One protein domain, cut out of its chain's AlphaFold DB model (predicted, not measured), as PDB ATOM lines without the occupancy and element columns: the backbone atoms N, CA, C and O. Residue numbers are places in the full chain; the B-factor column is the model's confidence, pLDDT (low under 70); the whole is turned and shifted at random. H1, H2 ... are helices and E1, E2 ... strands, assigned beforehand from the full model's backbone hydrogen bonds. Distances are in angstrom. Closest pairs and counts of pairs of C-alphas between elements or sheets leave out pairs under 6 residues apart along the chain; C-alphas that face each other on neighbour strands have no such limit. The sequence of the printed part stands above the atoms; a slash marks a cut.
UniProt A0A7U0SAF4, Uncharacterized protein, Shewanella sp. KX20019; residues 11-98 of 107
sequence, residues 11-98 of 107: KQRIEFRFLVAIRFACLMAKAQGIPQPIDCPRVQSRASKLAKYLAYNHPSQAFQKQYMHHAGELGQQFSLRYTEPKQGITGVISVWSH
ATOM      1  N   LYS A  11      11.405 -40.525 -10.650       90.19
ATOM      2  CA  LYS A  11       9.967 -40.419 -10.936       90.19
ATOM      3  C   LYS A  11       9.159 -40.114  -9.671       90.19
ATOM      4  O   LYS A  11       8.461 -39.107  -9.618       90.19
ATOM      5  N   GLN A  12       9.336 -40.913  -8.617       90.38
ATOM      6  CA  GLN A  12       8.653 -40.699  -7.334       90.38
ATOM      7  C   GLN A  12       9.001 -39.345  -6.704       90.38
ATOM      8  O   GLN A  12       8.142 -38.718  -6.090       90.38
ATOM      9  N   ARG A  13      10.241 -38.858  -6.865       90.88
ATOM     10  CA  ARG A  13      10.627 -37.518  -6.390       90.88
ATOM     11  C   ARG A  13       9.866 -36.407  -7.113       90.88
ATOM     12  O   ARG A  13       9.477 -35.430  -6.475       90.88
ATOM     13  N   ILE A  14       9.647 -36.536  -8.421       94.06
ATOM     14  CA  ILE A  14       8.869 -35.563  -9.200       94.06
ATOM     15  C   ILE A  14       7.396 -35.601  -8.783       94.06
ATOM     16  O   ILE A  14       6.822 -34.555  -8.482       94.06
ATOM     17  N   GLU A  15       6.806 -36.792  -8.688       93.75
ATOM     18  CA  GLU A  15       5.428 -36.980  -8.214       93.75
ATOM     19  C   GLU A  15       5.233 -36.383  -6.817       93.75
ATOM     20  O   GLU A  15       4.304 -35.610  -6.590       93.75
ATOM     21  N   PHE A  16       6.167 -36.643  -5.898       92.50
ATOM     22  CA  PHE A  16       6.146 -36.064  -4.561       92.50
ATOM     23  C   PHE A  16       6.181 -34.531  -4.586       92.50
ATOM     24  O   PHE A  16       5.401 -33.891  -3.882       92.50
ATOM     25  N   ARG A  17       7.026 -33.919  -5.428       93.69
ATOM     26  CA  ARG A  17       7.065 -32.453  -5.587       93.69
ATOM     27  C   ARG A  17       5.727 -31.896  -6.068       93.69
ATOM     28  O   ARG A  17       5.295 -30.858  -5.566       93.69
ATOM     29  N   PHE A  18       5.052 -32.577  -6.996       96.06
ATOM     30  CA  PHE A  18       3.708 -32.182  -7.420       96.06
ATOM     31  C   PHE A  18       2.707 -32.259  -6.271       96.06
ATOM     32  O   PHE A  18       1.995 -31.287  -6.028       96.06
ATOM     33  N   LEU A  19       2.682 -33.369  -5.534       94.94
ATOM     34  CA  LEU A  19       1.758 -33.554  -4.417       94.94
ATOM     35  C   LEU A  19       1.994 -32.524  -3.305       94.94
ATOM     36  O   LEU A  19       1.048 -31.910  -2.818       94.94
ATOM     37  N   VAL A  20       3.251 -32.241  -2.956       93.75
ATOM     38  CA  VAL A  20       3.601 -31.179  -2.001       93.75
ATOM     39  C   VAL A  20       3.112 -29.814  -2.489       93.75
ATOM     40  O   VAL A  20       2.486 -29.079  -1.726       93.75
ATOM     41  N   ALA A  21       3.330 -29.481  -3.764       95.62
ATOM     42  CA  ALA A  21       2.872 -28.214  -4.330       95.62
ATOM     43  C   ALA A  21       1.338 -28.082  -4.328       95.62
ATOM     44  O   ALA A  21       0.825 -26.994  -4.060       95.62
ATOM     45  N   ILE A  22       0.609 -29.170  -4.602       96.38
ATOM     46  CA  ILE A  22      -0.858 -29.201  -4.510       96.38
ATOM     47  C   ILE A  22      -1.284 -29.006  -3.053       96.38
ATOM     48  O   ILE A  22      -2.089 -28.120  -2.786       96.38
ATOM     49  N   ARG A  23      -0.689 -29.731  -2.096       94.62
ATOM     50  CA  ARG A  23      -1.010 -29.588  -0.665       94.62
ATOM     51  C   ARG A  23      -0.845 -28.152  -0.177       94.62
ATOM     52  O   ARG A  23      -1.729 -27.636   0.500       94.62
ATOM     53  N   PHE A  24       0.270 -27.503  -0.510       94.44
ATOM     54  CA  PHE A  24       0.481 -26.104  -0.137       94.44
ATOM     55  C   PHE A  24      -0.573 -25.184  -0.757       94.44
ATOM     56  O   PHE A  24      -1.075 -24.297  -0.075       94.44
ATOM     57  N   ALA A  25      -0.955 -25.408  -2.017       95.88
ATOM     58  CA  ALA A  25      -2.038 -24.649  -2.634       95.88
ATOM     59  C   ALA A  25      -3.382 -24.867  -1.911       95.88
ATOM     60  O   ALA A  25      -4.100 -23.897  -1.696       95.88
ATOM     61  N   CYS A  26      -3.691 -26.093  -1.473       94.94
ATOM     62  CA  CYS A  26      -4.899 -26.392  -0.698       94.94
ATOM     63  C   CYS A  26      -4.903 -25.705   0.674       94.94
ATOM     64  O   CYS A  26      -5.921 -25.150   1.076       94.94
ATOM     65  N   LEU A  27      -3.763 -25.693   1.373       93.75
ATOM     66  CA  LEU A  27      -3.620 -24.982   2.649       93.75
ATOM     67  C   LEU A  27      -3.859 -23.477   2.486       93.75
ATOM     68  O   LEU A  27      -4.559 -22.877   3.295       93.75
ATOM     69  N   MET A  28      -3.320 -22.876   1.421       94.62
ATOM     70  CA  MET A  28      -3.544 -21.460   1.115       94.62
ATOM     71  C   MET A  28      -4.999 -21.175   0.741       94.62
ATOM     72  O   MET A  28      -5.560 -20.201   1.227       94.62
ATOM     73  N   ALA A  29      -5.630 -22.037  -0.062       94.62
ATOM     74  CA  ALA A  29      -7.048 -21.916  -0.401       94.62
ATOM     75  C   ALA A  29      -7.933 -21.940   0.856       94.62
ATOM     76  O   ALA A  29      -8.793 -21.080   1.027       94.62
ATOM     77  N   LYS A  30      -7.659 -22.869   1.782       92.50
ATOM     78  CA  LYS A  30      -8.354 -22.949   3.072       92.50
ATOM     79  C   LYS A  30      -8.147 -21.687   3.915       92.50
ATOM     80  O   LYS A  30      -9.105 -21.174   4.480       92.50
ATOM     81  N   ALA A  31      -6.921 -21.165   3.976       91.62
ATOM     82  CA  ALA A  31      -6.619 -19.921   4.690       91.62
ATOM     83  C   ALA A  31      -7.334 -18.695   4.087       91.62
ATOM     84  O   ALA A  31      -7.613 -17.738   4.798       91.62
ATOM     85  N   GLN A  32      -7.666 -18.740   2.795       92.81
ATOM     86  CA  GLN A  32      -8.456 -17.726   2.089       92.81
ATOM     87  C   GLN A  32      -9.976 -17.921   2.242       92.81
ATOM     88  O   GLN A  32     -10.745 -17.197   1.619       92.81
ATOM     89  N   GLY A  33     -10.421 -18.897   3.040       90.88
ATOM     90  CA  GLY A  33     -11.840 -19.177   3.259       90.88
ATOM     91  C   GLY A  33     -12.517 -19.957   2.131       90.88
ATOM     92  O   GLY A  33     -13.741 -20.048   2.120       90.88
ATOM     93  N   ILE A  34     -11.760 -20.539   1.191       91.25
ATOM     94  CA  ILE A  34     -12.319 -21.368   0.115       91.25
ATOM     95  C   ILE A  34     -12.683 -22.749   0.697       91.25
ATOM     96  O   ILE A  34     -11.772 -23.477   1.110       91.25
ATOM     97  N   PRO A  35     -13.973 -23.149   0.726       85.25
ATOM     98  CA  PRO A  35     -14.400 -24.383   1.393       85.25
ATOM     99  C   PRO A  35     -13.883 -25.651   0.709       85.25
ATOM    100  O   PRO A  35     -13.454 -26.589   1.384       85.25
ATOM    101  N   GLN A  36     -13.904 -25.681  -0.628       88.19
ATOM    102  CA  GLN A  36     -13.391 -26.798  -1.413       88.19
ATOM    103  C   GLN A  36     -12.092 -26.404  -2.120       88.19
ATOM    104  O   GLN A  36     -12.084 -25.475  -2.926       88.19
ATOM    105  N   PRO A  37     -10.973 -27.118  -1.887       89.62
ATOM    106  CA  PRO A  37      -9.687 -26.740  -2.465       89.62
ATOM    107  C   PRO A  37      -9.702 -26.653  -3.990       89.62
ATOM    108  O   PRO A  37      -8.980 -25.835  -4.552       89.62
ATOM    109  N   ILE A  38     -10.506 -27.482  -4.662       90.19
ATOM    110  CA  ILE A  38     -10.572 -27.520  -6.125       90.19
ATOM    111  C   ILE A  38     -11.197 -26.258  -6.738       90.19
ATOM    112  O   ILE A  38     -10.959 -26.001  -7.913       90.19
ATOM    113  N   ASP A  39     -11.907 -25.435  -5.965       91.06
ATOM    114  CA  ASP A  39     -12.456 -24.157  -6.440       91.06
ATOM    115  C   ASP A  39     -11.376 -23.069  -6.526       91.06
ATOM    116  O   ASP A  39     -11.546 -22.045  -7.183       91.06
ATOM    117  N   CYS A  40     -10.216 -23.292  -5.898       95.44
ATOM    118  CA  CYS A  40      -9.084 -22.386  -5.986       95.44
ATOM    119  C   CYS A  40      -8.365 -22.543  -7.343       95.44
ATOM    120  O   CYS A  40      -7.794 -23.612  -7.611       95.44
ATOM    121  N   PRO A  41      -8.234 -21.474  -8.158       96.00
ATOM    122  CA  PRO A  41      -7.544 -21.539  -9.453       96.00
ATOM    123  C   PRO A  41      -6.094 -22.032  -9.341       96.00
ATOM    124  O   PRO A  41      -5.569 -22.728 -10.215       96.00
ATOM    125  N   ARG A  42      -5.430 -21.720  -8.221       95.75
ATOM    126  CA  ARG A  42      -4.065 -22.183  -7.951       95.75
ATOM    127  C   ARG A  42      -4.012 -23.697  -7.759       95.75
ATOM    128  O   ARG A  42      -3.068 -24.319  -8.244       95.75
ATOM    129  N   VAL A  43      -4.997 -24.292  -7.085       96.50
ATOM    130  CA  VAL A  43      -5.086 -25.749  -6.910       96.50
ATOM    131  C   VAL A  43      -5.371 -26.414  -8.252       96.50
ATOM    132  O   VAL A  43      -4.634 -27.324  -8.626       96.50
ATOM    133  N   GLN A  44      -6.327 -25.900  -9.034       96.44
ATOM    134  CA  GLN A  44      -6.638 -26.402 -10.382       96.44
ATOM    135  C   GLN A  44      -5.412 -26.381 -11.310       96.44
ATOM    136  O   GLN A  44      -5.093 -27.367 -11.980       96.44
ATOM    137  N   SER A  45      -4.649 -25.282 -11.307       96.69
ATOM    138  CA  SER A  45      -3.414 -25.161 -12.092       96.69
ATOM    139  C   SER A  45      -2.359 -26.202 -11.691       96.69
ATOM    140  O   SER A  45      -1.660 -26.757 -12.538       96.69
ATOM    141  N   ARG A  46      -2.225 -26.513 -10.396       97.12
ATOM    142  CA  ARG A  46      -1.267 -27.528  -9.923       97.12
ATOM    143  C   ARG A  46      -1.754 -28.951 -10.207       97.12
ATOM    144  O   ARG A  46      -0.957 -29.774 -10.649       97.12
ATOM    145  N   ALA A  47      -3.045 -29.207 -10.022       96.31
ATOM    146  CA  ALA A  47      -3.697 -30.476 -10.323       96.31
ATOM    147  C   ALA A  47      -3.590 -30.829 -11.817       96.31
ATOM    148  O   ALA A  47      -3.167 -31.928 -12.163       96.31
ATOM    149  N   SER A  48      -3.859 -29.871 -12.709       94.75
ATOM    150  CA  SER A  48      -3.713 -30.059 -14.160       94.75
ATOM    151  C   SER A  48      -2.267 -30.327 -14.591       94.75
ATOM    152  O   SER A  48      -2.034 -31.151 -15.472       94.75
ATOM    153  N   LYS A  49      -1.272 -29.690 -13.956       95.88
ATOM    154  CA  LYS A  49       0.148 -29.992 -14.214       95.88
ATOM    155  C   LYS A  49       0.512 -31.421 -13.816       95.88
ATOM    156  O   LYS A  49       1.211 -32.086 -14.577       95.88
ATOM    157  N   LEU A  50       0.014 -31.899 -12.673       95.69
ATOM    158  CA  LEU A  50       0.184 -33.297 -12.273       95.69
ATOM    159  C   LEU A  50      -0.508 -34.237 -13.268       95.69
ATOM    160  O   LEU A  50       0.128 -35.163 -13.753       95.69
ATOM    161  N   ALA A  51      -1.761 -33.969 -13.643       94.50
ATOM    162  CA  ALA A  51      -2.492 -34.777 -14.621       94.50
ATOM    163  C   ALA A  51      -1.742 -34.907 -15.959       94.50
ATOM    164  O   ALA A  51      -1.572 -36.011 -16.473       94.50
ATOM    165  N   LYS A  52      -1.220 -33.790 -16.486       93.62
ATOM    166  CA  LYS A  52      -0.378 -33.783 -17.692       93.62
ATOM    167  C   LYS A  52       0.886 -34.617 -17.495       93.62
ATOM    168  O   LYS A  52       1.189 -35.462 -18.328       93.62
ATOM    169  N   TYR A  53       1.603 -34.418 -16.388       94.44
ATOM    170  CA  TYR A  53       2.803 -35.199 -16.084       94.44
ATOM    171  C   TYR A  53       2.523 -36.710 -16.088       94.44
ATOM    172  O   TYR A  53       3.273 -37.460 -16.714       94.44
ATOM    173  N   LEU A  54       1.434 -37.139 -15.441       93.19
ATOM    174  CA  LEU A  54       1.038 -38.545 -15.349       93.19
ATOM    175  C   LEU A  54       0.661 -39.142 -16.707       93.19
ATOM    176  O   LEU A  54       1.002 -40.294 -16.962       93.19
ATOM    177  N   ALA A  55       0.015 -38.365 -17.580       90.88
ATOM    178  CA  ALA A  55      -0.318 -38.807 -18.931       90.88
ATOM    179  C   ALA A  55       0.933 -39.072 -19.786       90.88
ATOM    180  O   ALA A  55       0.970 -40.061 -20.507       90.88
ATOM    181  N   TYR A  56       1.970 -38.233 -19.674       90.50
ATOM    182  CA  TYR A  56       3.208 -38.405 -20.448       90.50
ATOM    183  C   TYR A  56       4.177 -39.436 -19.859       90.50
ATOM    184  O   TYR A  56       4.904 -40.085 -20.602       90.50
ATOM    185  N   ASN A  57       4.250 -39.557 -18.530       91.19
ATOM    186  CA  ASN A  57       5.321 -40.316 -17.866       91.19
ATOM    187  C   ASN A  57       4.859 -41.646 -17.264       91.19
ATOM    188  O   ASN A  57       5.705 -42.427 -16.812       91.19
ATOM    189  N   HIS A  58       3.547 -41.885 -17.241       90.38
ATOM    190  CA  HIS A  58       2.858 -42.927 -16.481       90.38
ATOM    191  C   HIS A  58       3.144 -42.880 -14.960       90.38
ATOM    192  O   HIS A  58       4.307 -42.813 -14.538       90.38
ATOM    193  N   PRO A  59       2.107 -42.968 -14.104       91.56
ATOM    194  CA  PRO A  59       2.270 -42.948 -12.650       91.56
ATOM    195  C   PRO A  59       3.180 -44.078 -12.160       91.56
ATOM    196  O   PRO A  59       3.079 -45.217 -12.622       91.56
ATOM    197  N   SER A  60       4.044 -43.791 -11.185       92.56
ATOM    198  CA  SER A  60       4.812 -44.816 -10.478       92.56
ATOM    199  C   SER A  60       3.885 -45.772  -9.732       92.56
ATOM    200  O   SER A  60       2.821 -45.370  -9.267       92.56
ATOM    201  N   GLN A  61       4.302 -47.024  -9.524       90.62
ATOM    202  CA  GLN A  61       3.490 -47.997  -8.778       90.62
ATOM    203  C   GLN A  61       3.070 -47.494  -7.388       90.62
ATOM    204  O   GLN A  61       1.974 -47.802  -6.930       90.62
ATOM    205  N   ALA A  62       3.918 -46.706  -6.718       89.50
ATOM    206  CA  ALA A  62       3.586 -46.110  -5.426       89.50
ATOM    207  C   ALA A  62       2.448 -45.087  -5.552       89.50
ATOM    208  O   ALA A  62       1.531 -45.094  -4.735       89.50
ATOM    209  N   PHE A  63       2.479 -44.258  -6.601       92.44
ATOM    210  CA  PHE A  63       1.397 -43.333  -6.911       92.44
ATOM    211  C   PHE A  63       0.105 -44.082  -7.241       92.44
ATOM    212  O   PHE A  63      -0.937 -43.774  -6.669       92.44
ATOM    213  N   GLN A  64       0.174 -45.101  -8.106       91.88
ATOM    214  CA  GLN A  64      -0.991 -45.914  -8.474       91.88
ATOM    215  C   GLN A  64      -1.648 -46.513  -7.222       91.88
ATOM    216  O   GLN A  64      -2.829 -46.302  -6.970       91.88
ATOM    217  N   LYS A  65      -0.846 -47.152  -6.362       89.94
ATOM    218  CA  LYS A  65      -1.297 -47.759  -5.103       89.94
ATOM    219  C   LYS A  65      -1.866 -46.782  -4.085       89.94
ATOM    220  O   LYS A  65      -2.452 -47.248  -3.118       89.94
ATOM    221  N   GLN A  66      -1.677 -45.472  -4.223       89.62
ATOM    222  CA  GLN A  66      -2.194 -44.485  -3.268       89.62
ATOM    223  C   GLN A  66      -3.300 -43.603  -3.830       89.62
ATOM    224  O   GLN A  66      -4.155 -43.169  -3.069       89.62
ATOM    225  N   TYR A  67      -3.284 -43.331  -5.129       92.56
ATOM    226  CA  TYR A  67      -4.115 -42.286  -5.715       92.56
ATOM    227  C   TYR A  67      -4.940 -42.765  -6.906       92.56
ATOM    228  O   TYR A  67      -5.816 -42.025  -7.347       92.56
ATOM    229  N   MET A  68      -4.689 -43.963  -7.442       91.06
ATOM    230  CA  MET A  68      -5.529 -44.539  -8.493       91.06
ATOM    231  C   MET A  68      -6.593 -45.431  -7.880       91.06
ATOM    232  O   MET A  68      -6.289 -46.255  -7.034       91.06
ATOM    233  N   HIS A  69      -7.839 -45.267  -8.325       79.94
ATOM    234  CA  HIS A  69      -9.033 -45.991  -7.853       79.94
ATOM    235  C   HIS A  69      -9.502 -45.666  -6.421       79.94
ATOM    236  O   HIS A  69     -10.697 -45.791  -6.157       79.94
ATOM    237  N   HIS A  70      -8.645 -45.127  -5.550       83.56
ATOM    238  CA  HIS A  70      -8.991 -44.664  -4.197       83.56
ATOM    239  C   HIS A  70      -8.505 -43.237  -3.907       83.56
ATOM    240  O   HIS A  70      -7.662 -42.678  -4.608       83.56
ATOM    241  N   ALA A  71      -9.092 -42.624  -2.877       86.88
ATOM    242  CA  ALA A  71      -8.758 -41.278  -2.428       86.88
ATOM    243  C   ALA A  71      -7.617 -41.322  -1.399       86.88
ATOM    244  O   ALA A  71      -7.849 -41.466  -0.200       86.88
ATOM    245  N   GLY A  72      -6.380 -41.205  -1.877       89.25
ATOM    246  CA  GLY A  72      -5.191 -41.163  -1.034       89.25
ATOM    247  C   GLY A  72      -5.078 -39.877  -0.225       89.25
ATOM    248  O   GLY A  72      -5.565 -38.815  -0.620       89.25
ATOM    249  N   GLU A  73      -4.389 -39.950   0.907       90.00
ATOM    250  CA  GLU A  73      -4.139 -38.790   1.758       90.00
ATOM    251  C   GLU A  73      -3.191 -37.783   1.095       90.00
ATOM    252  O   GLU A  73      -2.105 -38.122   0.617       90.00
ATOM    253  N   LEU A  74      -3.556 -36.507   1.161       90.25
ATOM    254  CA  LEU A  74      -2.734 -35.366   0.778       90.25
ATOM    255  C   LEU A  74      -2.413 -34.526   2.025       90.25
ATOM    256  O   LEU A  74      -2.832 -33.382   2.202       90.25
ATOM    257  N   GLY A  75      -1.645 -35.128   2.931       86.19
ATOM    258  CA  GLY A  75      -1.481 -34.623   4.294       86.19
ATOM    259  C   GLY A  75      -2.643 -35.076   5.178       86.19
ATOM    260  O   GLY A  75      -3.289 -36.063   4.862       86.19
ATOM    261  N   GLN A  76      -2.876 -34.384   6.293       85.12
ATOM    262  CA  GLN A  76      -3.899 -34.775   7.277       85.12
ATOM    263  C   GLN A  76      -5.293 -34.196   6.998       85.12
ATOM    264  O   GLN A  76      -6.255 -34.620   7.614       85.12
ATOM    265  N   GLN A  77      -5.394 -33.182   6.134       88.75
ATOM    266  CA  GLN A  77      -6.620 -32.388   5.963       88.75
ATOM    267  C   GLN A  77      -7.245 -32.532   4.578       88.75
ATOM    268  O   GLN A  77      -8.295 -31.949   4.320       88.75
ATOM    269  N   PHE A  78      -6.577 -33.233   3.666       91.69
ATOM    270  CA  PHE A  78      -6.989 -33.303   2.275       91.69
ATOM    271  C   PHE A  78      -6.827 -34.718   1.747       91.69
ATOM    272  O   PHE A  78      -5.922 -35.444   2.160       91.69
ATOM    273  N   SER A  79      -7.655 -35.063   0.769       92.81
ATOM    274  CA  SER A  79      -7.498 -36.261  -0.050       92.81
ATOM    275  C   SER A  79      -7.335 -35.887  -1.511       92.81
ATOM    276  O   SER A  79      -7.879 -34.882  -1.966       92.81
ATOM    277  N   LEU A  80      -6.615 -36.727  -2.247       94.19
ATOM    278  CA  LEU A  80      -6.430 -36.627  -3.687       94.19
ATOM    279  C   LEU A  80      -6.801 -37.956  -4.346       94.19
ATOM    280  O   LEU A  80      -6.523 -39.024  -3.808       94.19
ATOM    281  N   ARG A  81      -7.405 -37.897  -5.531       94.81
ATOM    282  CA  ARG A  81      -7.629 -39.064  -6.393       94.81
ATOM    283  C   ARG A  81      -7.272 -38.710  -7.826       94.81
ATOM    284  O   ARG A  81      -7.620 -37.633  -8.304       94.81
ATOM    285  N   TYR A  82      -6.616 -39.635  -8.508       94.12
ATOM    286  CA  TYR A  82      -6.447 -39.619  -9.950       94.12
ATOM    287  C   TYR A  82      -7.459 -40.570 -10.590       94.12
ATOM    288  O   TYR A  82      -7.527 -41.754 -10.254       94.12
ATOM    289  N   THR A  83      -8.255 -40.035 -11.508       91.69
ATOM    290  CA  THR A  83      -9.171 -40.804 -12.348       91.69
ATOM    291  C   THR A  83      -8.576 -40.888 -13.740       91.69
ATOM    292  O   THR A  83      -8.315 -39.861 -14.373       91.69
ATOM    293  N   GLU A  84      -8.350 -42.112 -14.203       87.12
ATOM    294  CA  GLU A  84      -7.808 -42.368 -15.532       87.12
ATOM    295  C   GLU A  84      -8.721 -41.822 -16.632       87.12
ATOM    296  O   GLU A  84      -9.945 -41.749 -16.461       87.12
ATOM    297  N   PRO A  85      -8.141 -41.435 -17.774       84.88
ATOM    298  CA  PRO A  85      -8.934 -40.943 -18.875       84.88
ATOM    299  C   PRO A  85      -9.749 -42.053 -19.529       84.88
ATOM    300  O   PRO A  85      -9.246 -43.130 -19.841       84.88
ATOM    301  N   LYS A  86     -11.014 -41.747 -19.816       70.56
ATOM    302  CA  LYS A  86     -11.848 -42.546 -20.709       70.56
ATOM    303  C   LYS A  86     -11.698 -41.936 -22.105       70.56
ATOM    304  O   LYS A  86     -12.304 -40.911 -22.370       70.56
ATOM    305  N   GLN A  87     -10.858 -42.537 -22.951       62.66
ATOM    306  CA  GLN A  87     -10.691 -42.209 -24.382       62.66
ATOM    307  C   GLN A  87     -10.026 -40.849 -24.701       62.66
ATOM    308  O   GLN A  87     -10.685 -39.834 -24.873       62.66
ATOM    309  N   GLY A  88      -8.695 -40.837 -24.849       63.09
ATOM    310  CA  GLY A  88      -7.953 -39.754 -25.527       63.09
ATOM    311  C   GLY A  88      -7.788 -38.423 -24.775       63.09
ATOM    312  O   GLY A  88      -7.069 -37.549 -25.249       63.09
ATOM    313  N   ILE A  89      -8.404 -38.259 -23.604       72.69
ATOM    314  CA  ILE A  89      -8.282 -37.054 -22.764       72.69
ATOM    315  C   ILE A  89      -7.170 -37.266 -21.715       72.69
ATOM    316  O   ILE A  89      -6.764 -38.389 -21.445       72.69
ATOM    317  N   THR A  90      -6.630 -36.206 -21.109       80.00
ATOM    318  CA  THR A  90      -5.842 -36.317 -19.865       80.00
ATOM    319  C   THR A  90      -6.723 -36.779 -18.701       80.00
ATOM    320  O   THR A  90      -7.864 -36.337 -18.580       80.00
ATOM    321  N   GLY A  91      -6.196 -37.625 -17.811       87.62
ATOM    322  CA  GLY A  91      -6.916 -38.006 -16.592       87.62
ATOM    323  C   GLY A  91      -7.212 -36.810 -15.680       87.62
ATOM    324  O   GLY A  91      -6.663 -35.720 -15.846       87.62
ATOM    325  N   VAL A  92      -8.079 -37.012 -14.691       91.50
ATOM    326  CA  VAL A  92      -8.558 -35.946 -13.799       91.50
ATOM    327  C   VAL A  92      -7.979 -36.130 -12.403       91.50
ATOM    328  O   VAL A  92      -8.051 -37.216 -11.831       91.50
ATOM    329  N   ILE A  93      -7.421 -35.056 -11.845       94.06
ATOM    330  CA  ILE A  93      -7.006 -34.988 -10.441       94.06
ATOM    331  C   ILE A  93      -8.115 -34.293  -9.653       94.06
ATOM    332  O   ILE A  93      -8.375 -33.108  -9.857       94.06
ATOM    333  N   SER A  94      -8.741 -35.025  -8.742       93.75
ATOM    334  CA  SER A  94      -9.736 -34.507  -7.805       93.75
ATOM    335  C   SER A  94      -9.104 -34.318  -6.429       93.75
ATOM    336  O   SER A  94      -8.295 -35.145  -6.002       93.75
ATOM    337  N   VAL A  95      -9.462 -33.233  -5.736       93.50
ATOM    338  CA  VAL A  95      -8.949 -32.908  -4.399       93.50
ATOM    339  C   VAL A  95     -10.095 -32.451  -3.508       93.50
ATOM    340  O   VAL A  95     -10.894 -31.615  -3.924       93.50
ATOM    341  N   TRP A  96     -10.135 -32.955  -2.279       91.88
ATOM    342  CA  TRP A  96     -11.173 -32.634  -1.297       91.88
ATOM    343  C   TRP A  96     -10.554 -32.236   0.034       91.88
ATOM    344  O   TRP A  96      -9.497 -32.754   0.402       91.88
ATOM    345  N   SER A  97     -11.226 -31.344   0.764       90.69
ATOM    346  CA  SER A  97     -10.939 -31.121   2.181       90.69
ATOM    347  C   SER A  97     -11.681 -32.151   3.018       90.69
ATOM    348  O   SER A  97     -12.856 -32.422   2.788       90.69
ATOM    349  N   HIS A  98     -11.018 -32.683   4.036       84.38
ATOM    350  CA  HIS A  98     -11.708 -33.357   5.126       84.38
ATOM    351  C   HIS A  98     -12.389 -32.279   5.965       84.38
ATOM    352  O   HIS A  98     -11.753 -31.298   6.362       84.38
TER     353      HIS A  98
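What this domain is: This is residues 11 to 98 of the 107 residues of an uncharacterized protein of Shewanella sp. KX20019 (UniProt A0A7U0SAF4). Two long helices, H1 and H2, run side by side as a helical hairpin over one face of a small two-stranded ribbon, E1 and E2, with H2 the closer of the two. The short helix H3 packs beside E1, and residues 72 to 73 pair with E1 as a short extra piece of strand. The printed part has 88 residues, with three named helices and then two named strands along the chain, H1 H2 H3 E1 E2; the sheet, in the order E1 - E2, is antiparallel and the class is mixed, helices and strands. It is compact, with a radius of gyration of the C-alphas of 12.2 A and spans of 35 by 23 by 20 A.

How they stand to each other: E1, residues 78 to 83, and E2, residues 92 to 97, form an antiparallel hairpin, with 162 degrees between their directions; N 81 and O 94 are 2.9 A apart and N 83 and O 92 2.8 A, within hydrogen-bond range. Residues 72 to 73 pair antiparallel with residues 79 to 80 of E1. The closest C-alphas of H2, residues 41 to 57, and E2 are those of Ala 47 and Ile 93, 5.6 A. H1, residues 11 to 31, touches H2, closest at the C-alphas of Ala 25 and Val 43, 5.4 A, at a shallow tilt of 13 degrees, opposite ways. H1 and E2 are near each other. The closest C-alphas of H3, residues 61 to 67, and E1 are those of Tyr 67 and Arg 81, 4.8 A. With residues 12 to 15 alone H1 only just touches H3, with 3 pairs of C-alphas within 8 A, the closest those of Glu 15 and Phe 63, 7.6 A. H3 and E2 are apart. In H1, H2 and H3 every O i to N i+4 pair is within hydrogen-bond range.

Where its parts are: H1 measures 30.7 A from C-alpha 11 at (9.967, -40.419, -10.936) to C-alpha 31, H2 24.3 A and H3 10.0 A. E1 measures 16.6 A, and E2 16.9 A, ending at C-alpha 97 at (-10.939, -31.121, 2.181).

The domain as a whole: The C-alphas farthest apart, of Ala 31 and Gln 87, are 36.9 A apart. The printed part has no cut and no long link; H2 to H3 is tight. The model's confidence is under 70 at residues 87 to 88.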